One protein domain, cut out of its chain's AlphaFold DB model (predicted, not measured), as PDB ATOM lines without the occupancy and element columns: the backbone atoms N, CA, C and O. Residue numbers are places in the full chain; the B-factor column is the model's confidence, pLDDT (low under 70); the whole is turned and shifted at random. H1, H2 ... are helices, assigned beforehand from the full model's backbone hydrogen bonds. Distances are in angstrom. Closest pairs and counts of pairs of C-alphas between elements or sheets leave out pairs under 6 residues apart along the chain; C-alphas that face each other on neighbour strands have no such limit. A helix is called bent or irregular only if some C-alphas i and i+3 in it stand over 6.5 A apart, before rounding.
ATOM      1  N   THR A   2     140.869  52.686 156.637       56.59
ATOM      2  CA  THR A   2     139.948  52.875 157.772       56.59
ATOM      3  C   THR A   2     139.745  54.358 158.059       56.59
ATOM      4  O   THR A   2     140.698  55.125 157.940       56.59
ATOM      5  N   ASN A   3     138.521  54.773 158.407       68.88
ATOM      6  CA  ASN A   3     138.190  56.162 158.766       68.88
ATOM      7  C   ASN A   3     139.063  56.630 159.966       68.88
ATOM      8  O   ASN A   3     139.262  55.832 160.882       68.88
ATOM      9  N   ILE A   4     139.591  57.870 159.980       73.00
ATOM     10  CA  ILE A   4     140.417  58.423 161.080       73.00
ATOM     11  C   ILE A   4     139.654  58.335 162.393       73.00
ATOM     12  O   ILE A   4     140.266  58.065 163.422       73.00
ATOM     13  N   ALA A   5     138.328  58.467 162.342       69.25
ATOM     14  CA  ALA A   5     137.447  58.270 163.484       69.25
ATOM     15  C   ALA A   5     137.673  56.933 164.215       69.25
ATOM     16  O   ALA A   5     137.424  56.831 165.406       69.25
ATOM     17  N   PHE A   6     138.188  55.912 163.529       68.44
ATOM     18  CA  PHE A   6     138.479  54.601 164.110       68.44
ATOM     19  C   PHE A   6     139.966  54.238 164.056       68.44
ATOM     20  O   PHE A   6     140.342  53.118 164.396       68.44
ATOM     21  N   ASN A   7     140.827  55.157 163.611       73.00
ATOM     22  CA  ASN A   7     142.260  54.918 163.521       73.00
ATOM     23  C   ASN A   7     142.982  55.598 164.687       73.00
ATOM     24  O   ASN A   7     143.542  56.690 164.560       73.00
ATOM     25  N   THR A   8     142.978  54.919 165.831       69.88
ATOM     26  CA  THR A   8     143.650  55.366 167.058       69.88
ATOM     27  C   THR A   8     145.151  55.568 166.863       69.88
ATOM     28  O   THR A   8     145.743  56.428 167.511       69.88
ATOM     29  N   ASP A   9     145.773  54.844 165.935       71.44
ATOM     30  CA  ASP A   9     147.227  54.849 165.767       71.44
ATOM     31  C   ASP A   9     147.728  56.067 164.985       71.44
ATOM     32  O   ASP A   9     148.782  56.615 165.316       71.44
ATOM     33  N   ILE A  10     146.938  56.568 164.026       79.50
ATOM     34  CA  ILE A  10     147.231  57.824 163.313       79.50
ATOM     35  C   ILE A  10     147.384  58.993 164.299       79.50
ATOM     36  O   ILE A  10     148.246  59.856 164.113       79.50
ATOM     37  N   SER A  11     146.610  59.009 165.389       81.06
ATOM     38  CA  SER A  11     146.662  60.086 166.388       81.06
ATOM     39  C   SER A  11     148.049  60.250 167.030       81.06
ATOM     40  O   SER A  11     148.436  61.367 167.388       81.06
ATOM     41  N   SER A  12     148.814  59.154 167.134       82.75
ATOM     42  CA  SER A  12     150.164  59.144 167.705       82.75
ATOM     43  C   SER A  12     151.208  59.728 166.749       82.75
ATOM     44  O   SER A  12     152.151  60.390 167.198       82.75
ATOM     45  N   MET A  13     150.994  59.559 165.441       85.25
ATOM     46  CA  MET A  13     151.870  60.027 164.363       85.25
ATOM     47  C   MET A  13     151.636  61.499 164.029       85.25
ATOM     48  O   MET A  13     152.550  62.184 163.582       85.25
ATOM     49  N   ILE A  14     150.427  62.009 164.262       90.44
ATOM     50  CA  ILE A  14     150.079  63.410 164.028       90.44
ATOM     51  C   ILE A  14     150.697  64.312 165.112       90.44
ATOM     52  O   ILE A  14     150.710  63.988 166.301       90.44
ATOM     53  N   LYS A  15     151.185  65.495 164.719       91.75
ATOM     54  CA  LYS A  15     151.631  66.567 165.624       91.75
ATOM     55  C   LYS A  15     150.533  66.890 166.637       91.75
ATOM     56  O   LYS A  15     149.381  67.112 166.270       91.75
ATOM     57  N   THR A  16     150.915  67.011 167.905       89.44
ATOM     58  CA  THR A  16     149.995  67.123 169.049       89.44
ATOM     59  C   THR A  16     148.891  68.166 168.852       89.44
ATOM     60  O   THR A  16     147.737  67.876 169.133       89.44
ATOM     61  N   ARG A  17     149.202  69.338 168.276       90.38
ATOM     62  CA  ARG A  17     148.210  70.398 168.010       90.38
ATOM     63  C   ARG A  17     147.036  69.954 167.127       90.38
ATOM     64  O   ARG A  17     145.902  70.326 167.398       90.38
ATOM     65  N   TYR A  18     147.299  69.162 166.088       90.38
ATOM     66  CA  TYR A  18     146.258  68.684 165.174       90.38
ATOM     67  C   TYR A  18     145.531  67.480 165.765       90.38
ATOM     68  O   TYR A  18     144.323  67.367 165.611       90.38
ATOM     69  N   SER A  19     146.259  66.618 166.483       89.00
ATOM     70  CA  SER A  19     145.672  65.479 167.191       89.00
ATOM     71  C   SER A  19     144.645  65.950 168.228       89.00
ATOM     72  O   SER A  19     143.509  65.489 168.208       89.00
ATOM     73  N   ILE A  20     144.992  66.959 169.040       86.44
ATOM     74  CA  ILE A  20     144.066  67.584 169.994       86.44
ATOM     75  C   ILE A  20     142.859  68.173 169.258       86.44
ATOM     76  O   ILE A  20     141.732  67.819 169.576       86.44
ATOM     77  N   ALA A  21     143.067  68.997 168.224       88.62
ATOM     78  CA  ALA A  21     141.957  69.615 167.493       88.62
ATOM     79  C   ALA A  21     140.975  68.586 166.894       88.62
ATOM     80  O   ALA A  21     139.760  68.769 166.963       88.62
ATOM     81  N   LEU A  22     141.491  67.485 166.339       90.31
ATOM     82  CA  LEU A  22     140.667  66.422 165.760       90.31
ATOM     83  C   LEU A  22     139.954  65.579 166.824       90.31
ATOM     84  O   LEU A  22     138.837  65.137 166.580       90.31
ATOM     85  N   ALA A  23     140.585  65.352 167.978       89.12
ATOM     86  CA  ALA A  23     140.079  64.451 169.007       89.12
ATOM     87  C   ALA A  23     139.134  65.138 170.004       89.12
ATOM     88  O   ALA A  23     138.139  64.536 170.402       89.12
ATOM     89  N   THR A  24     139.420  66.381 170.408       89.81
ATOM     90  CA  THR A  24     138.720  67.044 171.518       89.81
ATOM     91  C   THR A  24     137.213  67.057 171.312       89.81
ATOM     92  O   THR A  24     136.487  66.582 172.174       89.81
ATOM     93  N   LEU A  25     136.730  67.532 170.167       91.06
ATOM     94  CA  LEU A  25     135.298  67.739 169.967       91.06
ATOM     95  C   LEU A  25     134.490  66.421 169.866       91.06
ATOM     96  O   LEU A  25     133.485  66.314 170.570       91.06
ATOM     97  N   PRO A  26     134.922  65.386 169.110       93.31
ATOM     98  CA  PRO A  26     134.299  64.061 169.155       93.31
ATOM     99  C   PRO A  26     134.260  63.449 170.554       93.31
ATOM    100  O   PRO A  26     133.221  62.934 170.954       93.31
ATOM    101  N   PHE A  27     135.357  63.520 171.317       90.44
ATOM    102  CA  PHE A  27     135.379  62.960 172.668       90.44
ATOM    103  C   PHE A  27     134.514  63.766 173.638       90.44
ATOM    104  O   PHE A  27     133.741  63.172 174.382       90.44
ATOM    105  N   THR A  28     134.571  65.099 173.609       89.25
ATOM    106  CA  THR A  28     133.711  65.951 174.445       89.25
ATOM    107  C   THR A  28     132.236  65.676 174.178       89.25
ATOM    108  O   THR A  28     131.473  65.496 175.123       89.25
ATOM    109  N   LEU A  29     131.829  65.582 172.909       92.50
ATOM    110  CA  LEU A  29     130.446  65.258 172.579       92.50
ATOM    111  C   LEU A  29     130.095  63.826 172.968       92.50
ATOM    112  O   LEU A  29     129.053  63.628 173.578       92.50
ATOM    113  N   MET A  30     130.966  62.846 172.729       93.12
ATOM    114  CA  MET A  30     130.760  61.481 173.222       93.12
ATOM    115  C   MET A  30     130.483  61.460 174.733       93.12
ATOM    116  O   MET A  30     129.535  60.814 175.148       93.12
ATOM    117  N   PHE A  31     131.242  62.200 175.550       87.81
ATOM    118  CA  PHE A  31     130.991  62.288 176.995       87.81
ATOM    119  C   PHE A  31     129.748  63.117 177.354       87.81
ATOM    120  O   PHE A  31     129.120  62.868 178.380       87.81
ATOM    121  N   SER A  32     129.321  64.059 176.511       90.50
ATOM    122  CA  SER A  32     128.067  64.790 176.744       90.50
ATOM    123  C   SER A  32     126.824  63.888 176.707       90.50
ATOM    124  O   SER A  32     125.783  64.272 177.243       90.50
ATOM    125  N   SER A  33     126.929  62.660 176.175       91.69
ATOM    126  CA  SER A  33     125.846  61.675 176.248       91.69
ATOM    127  C   SER A  33     125.468  61.333 177.690       91.69
ATOM    128  O   SER A  33     124.297  61.083 177.951       91.69
ATOM    129  N   PHE A  34     126.412  61.368 178.639       86.75
ATOM    130  CA  PHE A  34     126.114  61.159 180.061       86.75
ATOM    131  C   PHE A  34     125.181  62.245 180.606       86.75
ATOM    132  O   PHE A  34     124.252  61.939 181.346       86.75
ATOM    133  N   GLY A  35     125.369  63.499 180.180       86.38
ATOM    134  CA  GLY A  35     124.464  64.596 180.529       86.38
ATOM    135  C   GLY A  35     123.061  64.399 179.953       86.38
ATOM    136  O   GLY A  35     122.076  64.654 180.637       86.38
ATOM    137  N   VAL A  36     122.952  63.873 178.728       91.44
ATOM    138  CA  VAL A  36     121.648  63.525 178.136       91.44
ATOM    139  C   VAL A  36     120.978  62.382 178.894       91.44
ATOM    140  O   VAL A  36     119.789  62.473 179.172       91.44
ATOM    141  N   MET A  37     121.725  61.345 179.280       89.94
ATOM    142  CA  MET A  37     121.184  60.258 180.105       89.94
ATOM    143  C   MET A  37     120.666  60.772 181.453       89.94
ATOM    144  O   MET A  37     119.599  60.353 181.889       89.94
ATOM    145  N   TRP A  38     121.374  61.716 182.072       84.31
ATOM    146  CA  TRP A  38     120.938  62.365 183.309       84.31
ATOM    147  C   TRP A  38     119.672  63.221 183.121       84.31
ATOM    148  O   TRP A  38     118.760  63.189 183.942       84.31
ATOM    149  N   LEU A  39     119.545  63.941 182.003       86.94
ATOM    150  CA  LEU A  39     118.303  64.656 181.689       86.94
ATOM    151  C   LEU A  39     117.132  63.694 181.450       86.94
ATOM    152  O   LEU A  39     116.017  63.975 181.879       86.94
ATOM    153  N   ILE A  40     117.383  62.556 180.795       88.50
ATOM    154  CA  ILE A  40     116.375  61.507 180.593       88.50
ATOM    155  C   ILE A  40     115.935  60.920 181.936       88.50
ATOM    156  O   ILE A  40     114.741  60.698 182.115       88.50
ATOM    157  N   SER A  41     116.849  60.699 182.888       85.25
ATOM    158  CA  SER A  41     116.470  60.164 184.202       85.25
ATOM    159  C   SER A  41     115.605  61.133 185.000       85.25
ATOM    160  O   SER A  41     114.627  60.697 185.599       85.25
ATOM    161  N   ILE A  42     115.905  62.437 184.952       83.25
ATOM    162  CA  ILE A  42     115.050  63.475 185.554       83.25
ATOM    163  C   ILE A  42     113.680  63.499 184.878       83.25
ATOM    164  O   ILE A  42     112.660  63.544 185.553       83.25
ATOM    165  N   TRP A  43     113.652  63.470 183.544       90.56
ATOM    166  CA  TRP A  43     112.407  63.542 182.780       90.56
ATOM    167  C   TRP A  43     111.491  62.334 183.007       90.56
ATOM    168  O   TRP A  43     110.275  62.481 183.007       90.56
ATOM    169  N   LEU A  44     112.074  61.151 183.202       88.94
ATOM    170  CA  LEU A  44     111.337  59.931 183.523       88.94
ATOM    171  C   LEU A  44     110.941  59.829 185.001       88.94
ATOM    172  O   LEU A  44     110.337  58.823 185.364       88.94
ATOM    173  N   GLU A  45     111.304  60.814 185.833       87.75
ATOM    174  CA  GLU A  45     111.124  60.771 187.291       87.75
ATOM    175  C   GLU A  45     111.621  59.440 187.878       87.75
ATOM    176  O   GLU A  45     111.002  58.865 188.772       87.75
ATOM    177  N   LEU A  46     112.727  58.912 187.331       81.94
ATOM    178  CA  LEU A  46     113.304  57.670 187.830       81.94
ATOM    179  C   LEU A  46     113.744  57.919 189.266       81.94
ATOM    180  O   LEU A  46     114.654  58.717 189.499       81.94
ATOM    181  N   ASP A  47     113.080  57.243 190.200       72.94
ATOM    182  CA  ASP A  47     113.419  57.309 191.609       72.94
ATOM    183  C   ASP A  47     114.821  56.723 191.804       72.94
ATOM    184  O   ASP A  47     115.017  55.506 191.854       72.94
ATOM    185  N   THR A  48     115.809  57.614 191.874       67.00
ATOM    186  CA  THR A  48     117.210  57.259 192.106       67.00
ATOM    187  C   THR A  48     117.424  56.630 193.478       67.00
ATOM    188  O   THR A  48     118.486  56.051 193.701       67.00
ATOM    189  N   ASP A  49     116.439  56.734 194.378       63.94
ATOM    190  CA  ASP A  49     116.507  56.203 195.736       63.94
ATOM    191  C   ASP A  49     116.080  54.719 195.781       63.94
ATOM    192  O   ASP A  49     116.449  54.000 196.711       63.94
ATOM    193  N   THR A  50     115.370  54.214 194.763       70.38
ATOM    194  CA  THR A  50     114.974  52.794 194.700       70.38
ATOM    195  C   THR A  50     116.076  51.908 194.108       70.38
ATOM    196  O   THR A  50     116.530  52.136 192.981       70.38
ATOM    197  N   PRO A  51     116.520  50.848 194.817       71.19
ATOM    198  CA  PRO A  51     117.503  49.922 194.278       71.19
ATOM    199  C   PRO A  51     116.994  49.297 192.979       71.19
ATOM    200  O   PRO A  51     115.929  48.685 192.945       71.19
ATOM    201  N   LEU A  52     117.805  49.353 191.916       67.81
ATOM    202  CA  LEU A  52     117.468  48.789 190.600       67.81
ATOM    203  C   LEU A  52     116.931  47.351 190.669       67.81
ATOM    204  O   LEU A  52     116.135  46.969 189.823       67.81
ATOM    205  N   ARG A  53     117.346  46.548 191.659       72.75
ATOM    206  CA  ARG A  53     116.922  45.150 191.836       72.75
ATOM    207  C   ARG A  53     115.433  44.989 192.171       72.75
ATOM    208  O   ARG A  53     114.900  43.911 191.923       72.75
ATOM    209  N   GLU A  54     114.790  46.015 192.719       80.88
ATOM    210  CA  GLU A  54     113.392  45.962 193.167       80.88
ATOM    211  C   GLU A  54     112.386  46.169 192.029       80.88
ATOM    212  O   GLU A  54     111.224  45.797 192.162       80.88
ATOM    213  N   PHE A  55     112.828  46.687 190.880       80.44
ATOM    214  CA  PHE A  55     111.966  46.833 189.714       80.44
ATOM    215  C   PHE A  55     111.686  45.488 189.038       80.44
ATOM    216  O   PHE A  55     112.607  44.731 188.696       80.44
ATOM    217  N   ASP A  56     110.414  45.247 188.720       87.31
ATOM    218  CA  ASP A  56     110.031  44.199 187.780       87.31
ATOM    219  C   ASP A  56     110.751  44.427 186.444       87.31
ATOM    220  O   ASP A  56     110.729  45.515 185.865       87.31
ATOM    221  N   ASN A  57     111.409  43.385 185.936       91.25
ATOM    222  CA  ASN A  57     112.253  43.451 184.739       91.25
ATOM    223  C   ASN A  57     113.462  44.404 184.852       91.25
ATOM    224  O   ASN A  57     113.944  44.903 183.834       91.25
ATOM    225  N   SER A  58     113.997  44.618 186.056       82.62
ATOM    226  CA  SER A  58     115.219  45.400 186.308       82.62
ATOM    227  C   SER A  58     116.362  45.131 185.323       82.62
ATOM    228  O   SER A  58     116.984  46.057 184.805       82.62
ATOM    229  N   LEU A  59     116.601  43.864 184.979       82.00
ATOM    230  CA  LEU A  59     117.620  43.471 184.005       82.00
ATOM    231  C   LEU A  59     117.361  44.054 182.604       82.00
ATOM    232  O   LEU A  59     118.302  44.489 181.942       82.00
ATOM    233  N   VAL A  60     116.104  44.098 182.155       89.31
ATOM    234  CA  VAL A  60     115.731  44.680 180.854       89.31
ATOM    235  C   VAL A  60     115.985  46.184 180.859       89.31
ATOM    236  O   VAL A  60     116.544  46.701 179.894       89.31
ATOM    237  N   TRP A  61     115.649  46.871 181.954       85.56
ATOM    238  CA  TRP A  61     115.934  48.296 182.122       85.56
ATOM    239  C   TRP A  61     117.429  48.590 182.103       85.56
ATOM    240  O   TRP A  61     117.860  49.474 181.366       85.56
ATOM    241  N   VAL A  62     118.233  47.814 182.833       80.12
ATOM    242  CA  VAL A  62     119.695  47.968 182.848       80.12
ATOM    243  C   VAL A  62     120.278  47.762 181.450       80.12
ATOM    244  O   VAL A  62     121.051  48.596 180.976       80.12
ATOM    245  N   ILE A  63     119.882  46.695 180.751       82.25
ATOM    246  CA  ILE A  63     120.340  46.437 179.376       82.25
ATOM    247  C   ILE A  63     119.890  47.558 178.433       82.25
ATOM    248  O   ILE A  63     120.692  48.028 177.625       82.25
ATOM    249  N   GLY A  64     118.639  48.006 178.542       88.88
ATOM    250  CA  GLY A  64     118.091  49.093 177.734       88.88
ATOM    251  C   GLY A  64     118.830  50.410 177.957       88.88
ATOM    252  O   GLY A  64     119.200  51.076 176.992       88.88
ATOM    253  N   PHE A  65     119.118  50.751 179.213       86.31
ATOM    254  CA  PHE A  65     119.839  51.961 179.595       86.31
ATOM    255  C   PHE A  65     121.287  51.941 179.094       86.31
ATOM    256  O   PHE A  65     121.735  52.902 178.468       86.31
ATOM    257  N   ILE A  66     122.006  50.829 179.292       83.56
ATOM    258  CA  ILE A  66     123.371  50.653 178.774       83.56
ATOM    259  C   ILE A  66     123.371  50.710 177.242       83.56
ATOM    260  O   ILE A  66     124.210  51.388 176.649       83.56
ATOM    261  N   GLY A  67     122.421  50.034 176.590       88.00
ATOM    262  CA  GLY A  67     122.279  50.045 175.136       88.00
ATOM    263  C   GLY A  67     122.042  51.453 174.591       88.00
ATOM    264  O   GLY A  67     122.745  51.885 173.676       88.00
ATOM    265  N   LEU A  68     121.112  52.198 175.195       94.12
ATOM    266  CA  LEU A  68     120.831  53.590 174.847       94.12
ATOM    267  C   LEU A  68     122.064  54.477 175.045       94.12
ATOM    268  O   LEU A  68     122.413  55.245 174.150       94.12
ATOM    269  N   MET A  69     122.758  54.335 176.176       89.62
ATOM    270  CA  MET A  69     123.981  55.079 176.469       89.62
ATOM    271  C   MET A  69     125.049  54.843 175.393       89.62
ATOM    272  O   MET A  69     125.610  55.804 174.872       89.62
ATOM    273  N   VAL A  70     125.296  53.587 175.004       87.75
ATOM    274  CA  VAL A  70     126.265  53.249 173.946       87.75
ATOM    275  C   VAL A  70     125.854  53.854 172.601       87.75
ATOM    276  O   VAL A  70     126.695  54.424 171.903       87.75
ATOM    277  N   ILE A  71     124.567  53.782 172.244       94.12
ATOM    278  CA  ILE A  71     124.043  54.387 171.012       94.12
ATOM    279  C   ILE A  71     124.273  55.902 171.015       94.12
ATOM    280  O   ILE A  71     124.774  56.442 170.026       94.12
ATOM    281  N   LEU A  72     123.964  56.586 172.120       95.12
ATOM    282  CA  LEU A  72     124.178  58.027 172.254       95.12
ATOM    283  C   LEU A  72     125.662  58.391 172.193       95.12
ATOM    284  O   LEU A  72     126.015  59.332 171.487       95.12
ATOM    285  N   MET A  73     126.538  57.633 172.859       93.00
ATOM    286  CA  MET A  73     127.987  57.846 172.797       93.00
ATOM    287  C   MET A  73     128.500  57.764 171.356       93.00
ATOM    288  O   MET A  73     129.206  58.664 170.904       93.00
ATOM    289  N   ILE A  74     128.113  56.724 170.608       90.81
ATOM    290  CA  ILE A  74     128.497  56.564 169.197       90.81
ATOM    291  C   ILE A  74     127.918  57.707 168.354       90.81
ATOM    292  O   ILE A  74     128.637  58.311 167.557       90.81
ATOM    293  N   GLY A  75     126.637  58.032 168.538       95.19
ATOM    294  CA  GLY A  75     125.964  59.103 167.804       95.19
ATOM    295  C   GLY A  75     126.628  60.461 168.019       95.19
ATOM    296  O   GLY A  75     126.915  61.171 167.056       95.19
ATOM    297  N   PHE A  76     126.939  60.805 169.267       95.75
ATOM    298  CA  PHE A  76     127.565  62.078 169.619       95.75
ATOM    299  C   PHE A  76     129.039  62.137 169.215       95.75
ATOM    300  O   PHE A  76     129.513  63.188 168.784       95.75
ATOM    301  N   TYR A  77     129.749  61.009 169.257       94.12
ATOM    302  CA  TYR A  77     131.095  60.906 168.702       94.12
ATOM    303  C   TYR A  77     131.109  61.218 167.197       94.12
ATOM    304  O   TYR A  77     131.897  62.046 166.731       94.12
ATOM    305  N   LEU A  78     130.200  60.606 166.428       93.69
ATOM    306  CA  LEU A  78     130.051  60.861 164.990       93.69
ATOM    307  C   LEU A  78     129.599  62.299 164.703       93.69
ATOM    308  O   LEU A  78     130.113  62.932 163.777       93.69
ATOM    309  N   LEU A  79     128.683  62.838 165.511       95.25
ATOM    310  CA  LEU A  79     128.262  64.235 165.429       95.25
ATOM    311  C   LEU A  79     129.450  65.179 165.632       95.25
ATOM    312  O   LEU A  79     129.605  66.144 164.887       95.25
ATOM    313  N   GLY A  80     130.330  64.878 166.587       95.19
ATOM    314  CA  GLY A  80     131.523  65.681 166.801       95.19
ATOM    315  C   GLY A  80     132.509  65.636 165.641       95.19
ATOM    316  O   GLY A  80     133.088  66.659 165.280       95.19
ATOM    317  N   TRP A  81     132.637  64.493 164.972       94.25
ATOM    318  CA  TRP A  81     133.396  64.413 163.722       94.25
ATOM    319  C   TRP A  81     132.802  65.293 162.619       94.25
ATOM    320  O   TRP A  81     133.541  65.991 161.920       94.25
ATOM    321  N   LEU A  82     131.473  65.304 162.488       95.12
ATOM    322  CA  LEU A  82     130.769  66.137 161.515       95.12
ATOM    323  C   LEU A  82     130.940  67.631 161.817       95.12
ATOM    324  O   LEU A  82     131.218  68.413 160.907       95.12
ATOM    325  N   ILE A  83     130.841  68.025 163.087       95.94
ATOM    326  CA  ILE A  83     131.073  69.408 163.519       95.94
ATOM    327  C   ILE A  83     132.526  69.818 163.251       95.94
ATOM    328  O   ILE A  83     132.756  70.900 162.716       95.94
ATOM    329  N   ASN A  84     133.508  68.953 163.518       95.31
ATOM    330  CA  ASN A  84     134.908  69.226 163.181       95.31
ATOM    331  C   ASN A  84     135.115  69.448 161.674       95.31
ATOM    332  O   ASN A  84     135.815  70.386 161.272       95.31
ATOM    333  N   ALA A  85     134.473  68.634 160.831       95.62
ATOM    334  CA  ALA A  85     134.491  68.819 159.382       95.62
ATOM    335  C   ALA A  85     133.860  70.161 158.966       95.62
ATOM    336  O   ALA A  85     134.432  70.881 158.142       95.62
ATOM    337  N   LEU A  86     132.731  70.534 159.580       96.56
ATOM    338  CA  LEU A  86     132.039  71.799 159.330       96.56
ATOM    339  C   LEU A  86     132.884  73.012 159.744       96.56
ATOM    340  O   LEU A  86     133.038  73.941 158.952       96.56
ATOM    341  N   ILE A  87     133.480  72.991 160.939       95.75
ATOM    342  CA  ILE A  87     134.383  74.045 161.435       95.75
ATOM    343  C   ILE A  87     135.597  74.176 160.511       95.75
ATOM    344  O   ILE A  87     135.990  75.282 160.148       95.75
ATOM    345  N   SER A  88     136.174  73.056 160.074       95.12
ATOM    346  CA  SER A  88     137.328  73.078 159.169       95.12
ATOM    347  C   SER A  88     136.986  73.700 157.814       95.12
ATOM    348  O   SER A  88     137.792  74.432 157.245       95.12
ATOM    349  N   SER A  89     135.780  73.446 157.302       96.88
ATOM    350  CA  SER A  89     135.320  74.053 156.053       96.88
ATOM    351  C   SER A  89     135.005  75.545 156.208       96.88
ATOM    352  O   SER A  89     135.427  76.342 155.378       96.88
ATOM    353  N   THR A  90     134.288  75.925 157.268       97.19
ATOM    354  CA  THR A  90     133.736  77.283 157.434       97.19
ATOM    355  C   THR A  90     134.711  78.259 158.086       97.19
ATOM    356  O   THR A  90     134.872  79.373 157.602       97.19
ATOM    357  N   VAL A  91     135.382  77.848 159.163       96.38
ATOM    358  CA  VAL A  91     136.262  78.713 159.965       96.38
ATOM    359  C   VAL A  91     137.693  78.681 159.442       96.38
ATOM    360  O   VAL A  91     138.336  79.721 159.339       96.38
ATOM    361  N   LEU A  92     138.206  77.495 159.088       94.25
ATOM    362  CA  LEU A  92     139.577  77.354 158.573       94.25
ATOM    363  C   LEU A  92     139.672  77.530 157.051       94.25
ATOM    364  O   LEU A  92     140.777  77.469 156.508       94.25
ATOM    365  N   GLY A  93     138.537  77.706 156.366       96.38
ATOM    366  CA  GLY A  93     138.476  77.901 154.918       96.38
ATOM    367  C   GLY A  93     139.036  76.726 154.117       96.38
ATOM    368  O   GLY A  93     139.626  76.932 153.057       96.38
ATOM    369  N   TRP A  94     138.943  75.490 154.626       96.50
ATOM    370  CA  TRP A  94     139.428  74.336 153.871       96.50
ATOM    371  C   TRP A  94     138.515  74.031 152.693       96.50
ATOM    372  O   TRP A  94     137.291  73.982 152.825       96.50
ATOM    373  N   ASP A  95     139.148  73.732 151.561       97.19
ATOM    374  CA  ASP A  95     138.463  73.219 150.387       97.19
ATOM    375  C   ASP A  95     137.702  71.916 150.706       97.19
ATOM    376  O   ASP A  95     138.141  71.096 151.526       97.19
ATOM    377  N   LYS A  96     136.559  71.714 150.041       96.75
ATOM    378  CA  LYS A  96     135.691  70.542 150.225       96.75
ATOM    379  C   LYS A  96     136.434  69.228 149.989       96.75
ATOM    380  O   LYS A  96     136.191  68.266 150.720       96.75
ATOM    381  N   ASP A  97     137.362  69.185 149.037       96.00
ATOM    382  CA  ASP A  97     138.168  67.999 148.761       96.00
ATOM    383  C   ASP A  97     139.128  67.703 149.907       96.00
ATOM    384  O   ASP A  97     139.266  66.551 150.315       96.00
ATOM    385  N   LYS A  98     139.728  68.736 150.504       95.00
ATOM    386  CA  LYS A  98     140.595  68.577 151.678       95.00
ATOM    387  C   LYS A  98     139.809  68.066 152.884       95.00
ATOM    388  O   LYS A  98     140.263  67.138 153.549       95.00
ATOM    389  N   VAL A  99     138.624  68.620 153.145       95.12
ATOM    390  CA  VAL A  99     137.736  68.156 154.226       95.12
ATOM    391  C   VAL A  99     137.328  66.700 153.991       95.12
ATOM    392  O   VAL A  99     137.480  65.872 154.884       95.12
ATOM    393  N   LYS A 100     136.895  66.347 152.775       94.69
ATOM    394  CA  LYS A 100     136.553  64.966 152.404       94.69
ATOM    395  C   LYS A 100     137.743  64.018 152.556       94.69
ATOM    396  O   LYS A 100     137.592  62.922 153.094       94.69
ATOM    397  N   ASN A 101     138.925  64.424 152.109       92.06
ATOM    398  CA  ASN A 101     140.125  63.602 152.187       92.06
ATOM    399  C   ASN A 101     140.529  63.341 153.644       92.06
ATOM    400  O   ASN A 101     140.756  62.188 153.996       92.06
ATOM    401  N   VAL A 102     140.520  64.358 154.509       91.88
ATOM    402  CA  VAL A 102     140.845  64.195 155.935       91.88
ATOM    403  C   VAL A 102     139.759  63.398 156.663       91.88
ATOM    404  O   VAL A 102     140.042  62.350 157.232       91.88
ATOM    405  N   TYR A 103     138.510  63.857 156.627       90.94
ATOM    406  CA  TYR A 103     137.454  63.356 157.512       90.94
ATOM    407  C   TYR A 103     136.749  62.091 157.014       90.94
ATOM    408  O   TYR A 103     136.283  61.295 157.824       90.94
ATOM    409  N   LEU A 104     136.660  61.878 155.694       88.75
ATOM    410  CA  LEU A 104     136.001  60.692 155.127       88.75
ATOM    411  C   LEU A 104     137.004  59.639 154.651       88.75
ATOM    412  O   LEU A 104     136.730  58.446 154.763       88.75
ATOM    413  N   ARG A 105     138.151  60.064 154.103       87.00
ATOM    414  CA  ARG A 105     139.159  59.149 153.537       87.00
ATOM    415  C   ARG A 105     140.390  58.945 154.403       87.00
ATOM    416  O   ARG A 105     141.238  58.141 154.021       87.00
ATOM    417  N   SER A 106     140.495  59.637 155.532       86.25
ATOM    418  CA  SER A 106     141.612  59.481 156.464       86.25
ATOM    419  C   SER A 106     142.976  59.917 155.954       86.25
ATOM    420  O   SER A 106     144.003  59.473 156.464       86.25
ATOM    421  N   GLN A 107     143.008  60.760 154.930       89.25
ATOM    422  CA  GLN A 107     144.250  61.242 154.354       89.25
ATOM    423  C   GLN A 107     144.762  62.406 155.193       89.25
ATOM    424  O   GLN A 107     144.256  63.527 155.128       89.25
ATOM    425  N   VAL A 108     145.761  62.106 156.013       89.00
ATOM    426  CA  VAL A 108     146.475  63.089 156.822       89.00
ATOM    427  C   VAL A 108     147.511  63.782 155.933       89.00
ATOM    428  O   VAL A 108     148.324  63.088 155.328       89.00
ATOM    429  N   PRO A 109     147.521  65.122 155.849       90.25
ATOM    430  CA  PRO A 109     148.579  65.846 155.154       90.25
ATOM    431  C   PRO A 109     149.963  65.543 155.751       90.25
ATOM    432  O   PRO A 109     150.111  65.555 156.972       90.25
ATOM    433  N   ASP A 110     150.993  65.355 154.921       89.75
ATOM    434  CA  ASP A 110     152.345  64.999 155.399       89.75
ATOM    435  C   ASP A 110     152.903  66.015 156.407       89.75
ATOM    436  O   ASP A 110     153.538  65.663 157.398       89.75
ATOM    437  N   ASN A 111     152.583  67.302 156.234       92.56
ATOM    438  CA  ASN A 111     153.015  68.352 157.157       92.56
ATOM    439  C   ASN A 111     152.386  68.254 158.565       92.56
ATOM    440  O   ASN A 111     152.824  68.970 159.479       92.56
ATOM    441  N   TRP A 112     151.370  67.409 158.761       92.88
ATOM    442  CA  TRP A 112     150.791  67.105 160.069       92.88
ATOM    443  C   TRP A 112     151.498  65.962 160.778       92.88
ATOM    444  O   TRP A 112     151.368  65.882 161.998       92.88
ATOM    445  N   LEU A 113     152.237  65.112 160.068       92.12
ATOM    446  CA  LEU A 113     152.981  64.014 160.671       92.12
ATOM    447  C   LEU A 113     154.158  64.553 161.501       92.12
ATOM    448  O   LEU A 113     154.681  65.651 161.273       92.12
TER     449      LEU A 113
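Overview. This is residues 2 to 113 of the 366 residues of an uncharacterized protein of Colwellia sp. Bg11-12 (UniProt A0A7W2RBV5). Two long helices, H2 and H3, make a long helical hairpin whose arms cross as a slanting X at 39 degrees, and residues 42 to 51 and 54 to 60 stick out at the end where the chain passes from the one to the other. At the opposite end the short helix H4 folds back along the last part of H3, and the small H1 sits near the beginning of H2. The printed part has 112 residues, with four named helices in the order H1, H2, H3, H4 and no named strand, so the class is all helix. The whole is a loose rod, with a radius of gyration of the C-alphas of 18.7 A and spans of 58 by 27 by 21 A.

Arrangement. Begin with the longest helix, H3, residues 58 to 90, and with H2, residues 16 to 43. They touch and form a helical hairpin, opposite ways at a steep tilt of 39 degrees; the closest C-alphas, of Pro 26 and Gly 80, are 4.0 A apart. H3 touches H2 with residues 69 to 84 alone. H2 has a kink of 34 degrees near residue 23, and it is only just irregular, C-alphas 22 and 25 being 6.9 A apart; its line is a rough one. With residues 81 to 89 alone H3 touches H4, residues 96 to 103; the closest C-alphas, of Ala 85 and Val 99, are 6.1 A apart. H3 and H4 form a second helical hairpin, opposite ways at a steep tilt of 38 degrees. H1, residues 10 to 13, is close to H2 but not clearly touching, and the closest C-alphas, of Ser 11 and Ser 19, are 5.5 A apart. H1 is apart from H3 and H4, and H2 is apart from H4. Each O i to N i+4 pair is within hydrogen-bond range in H3 and H4, against 20 of 24 in H2, while H1 is too short for such a pair.

Along the chain. Find C-alpha 58 at (115.219, 45.400, 186.308); from there H3 runs 46.8 A to C-alpha 90 at (133.736, 77.283, 157.434). H2 begins at C-alpha 16, at (149.995, 67.123, 169.049), and measures 40.2 A to C-alpha 43. H4 is 10.4 A long and H1 5.2 A.

Size, cuts and confidence. The C-alphas farthest apart, of Asp 56 and Asn 111, are 58.0 A from each other. The printed part has no cut. The link from H2 to H3, residues 44 to 57, is long; those from H1 to H2 and from H3 to H4 are tight. The mean pLDDT of the printed part is 87.4, and residues 2 to 3, 5 to 6, 8, 48 to 49 and 52 are under 70.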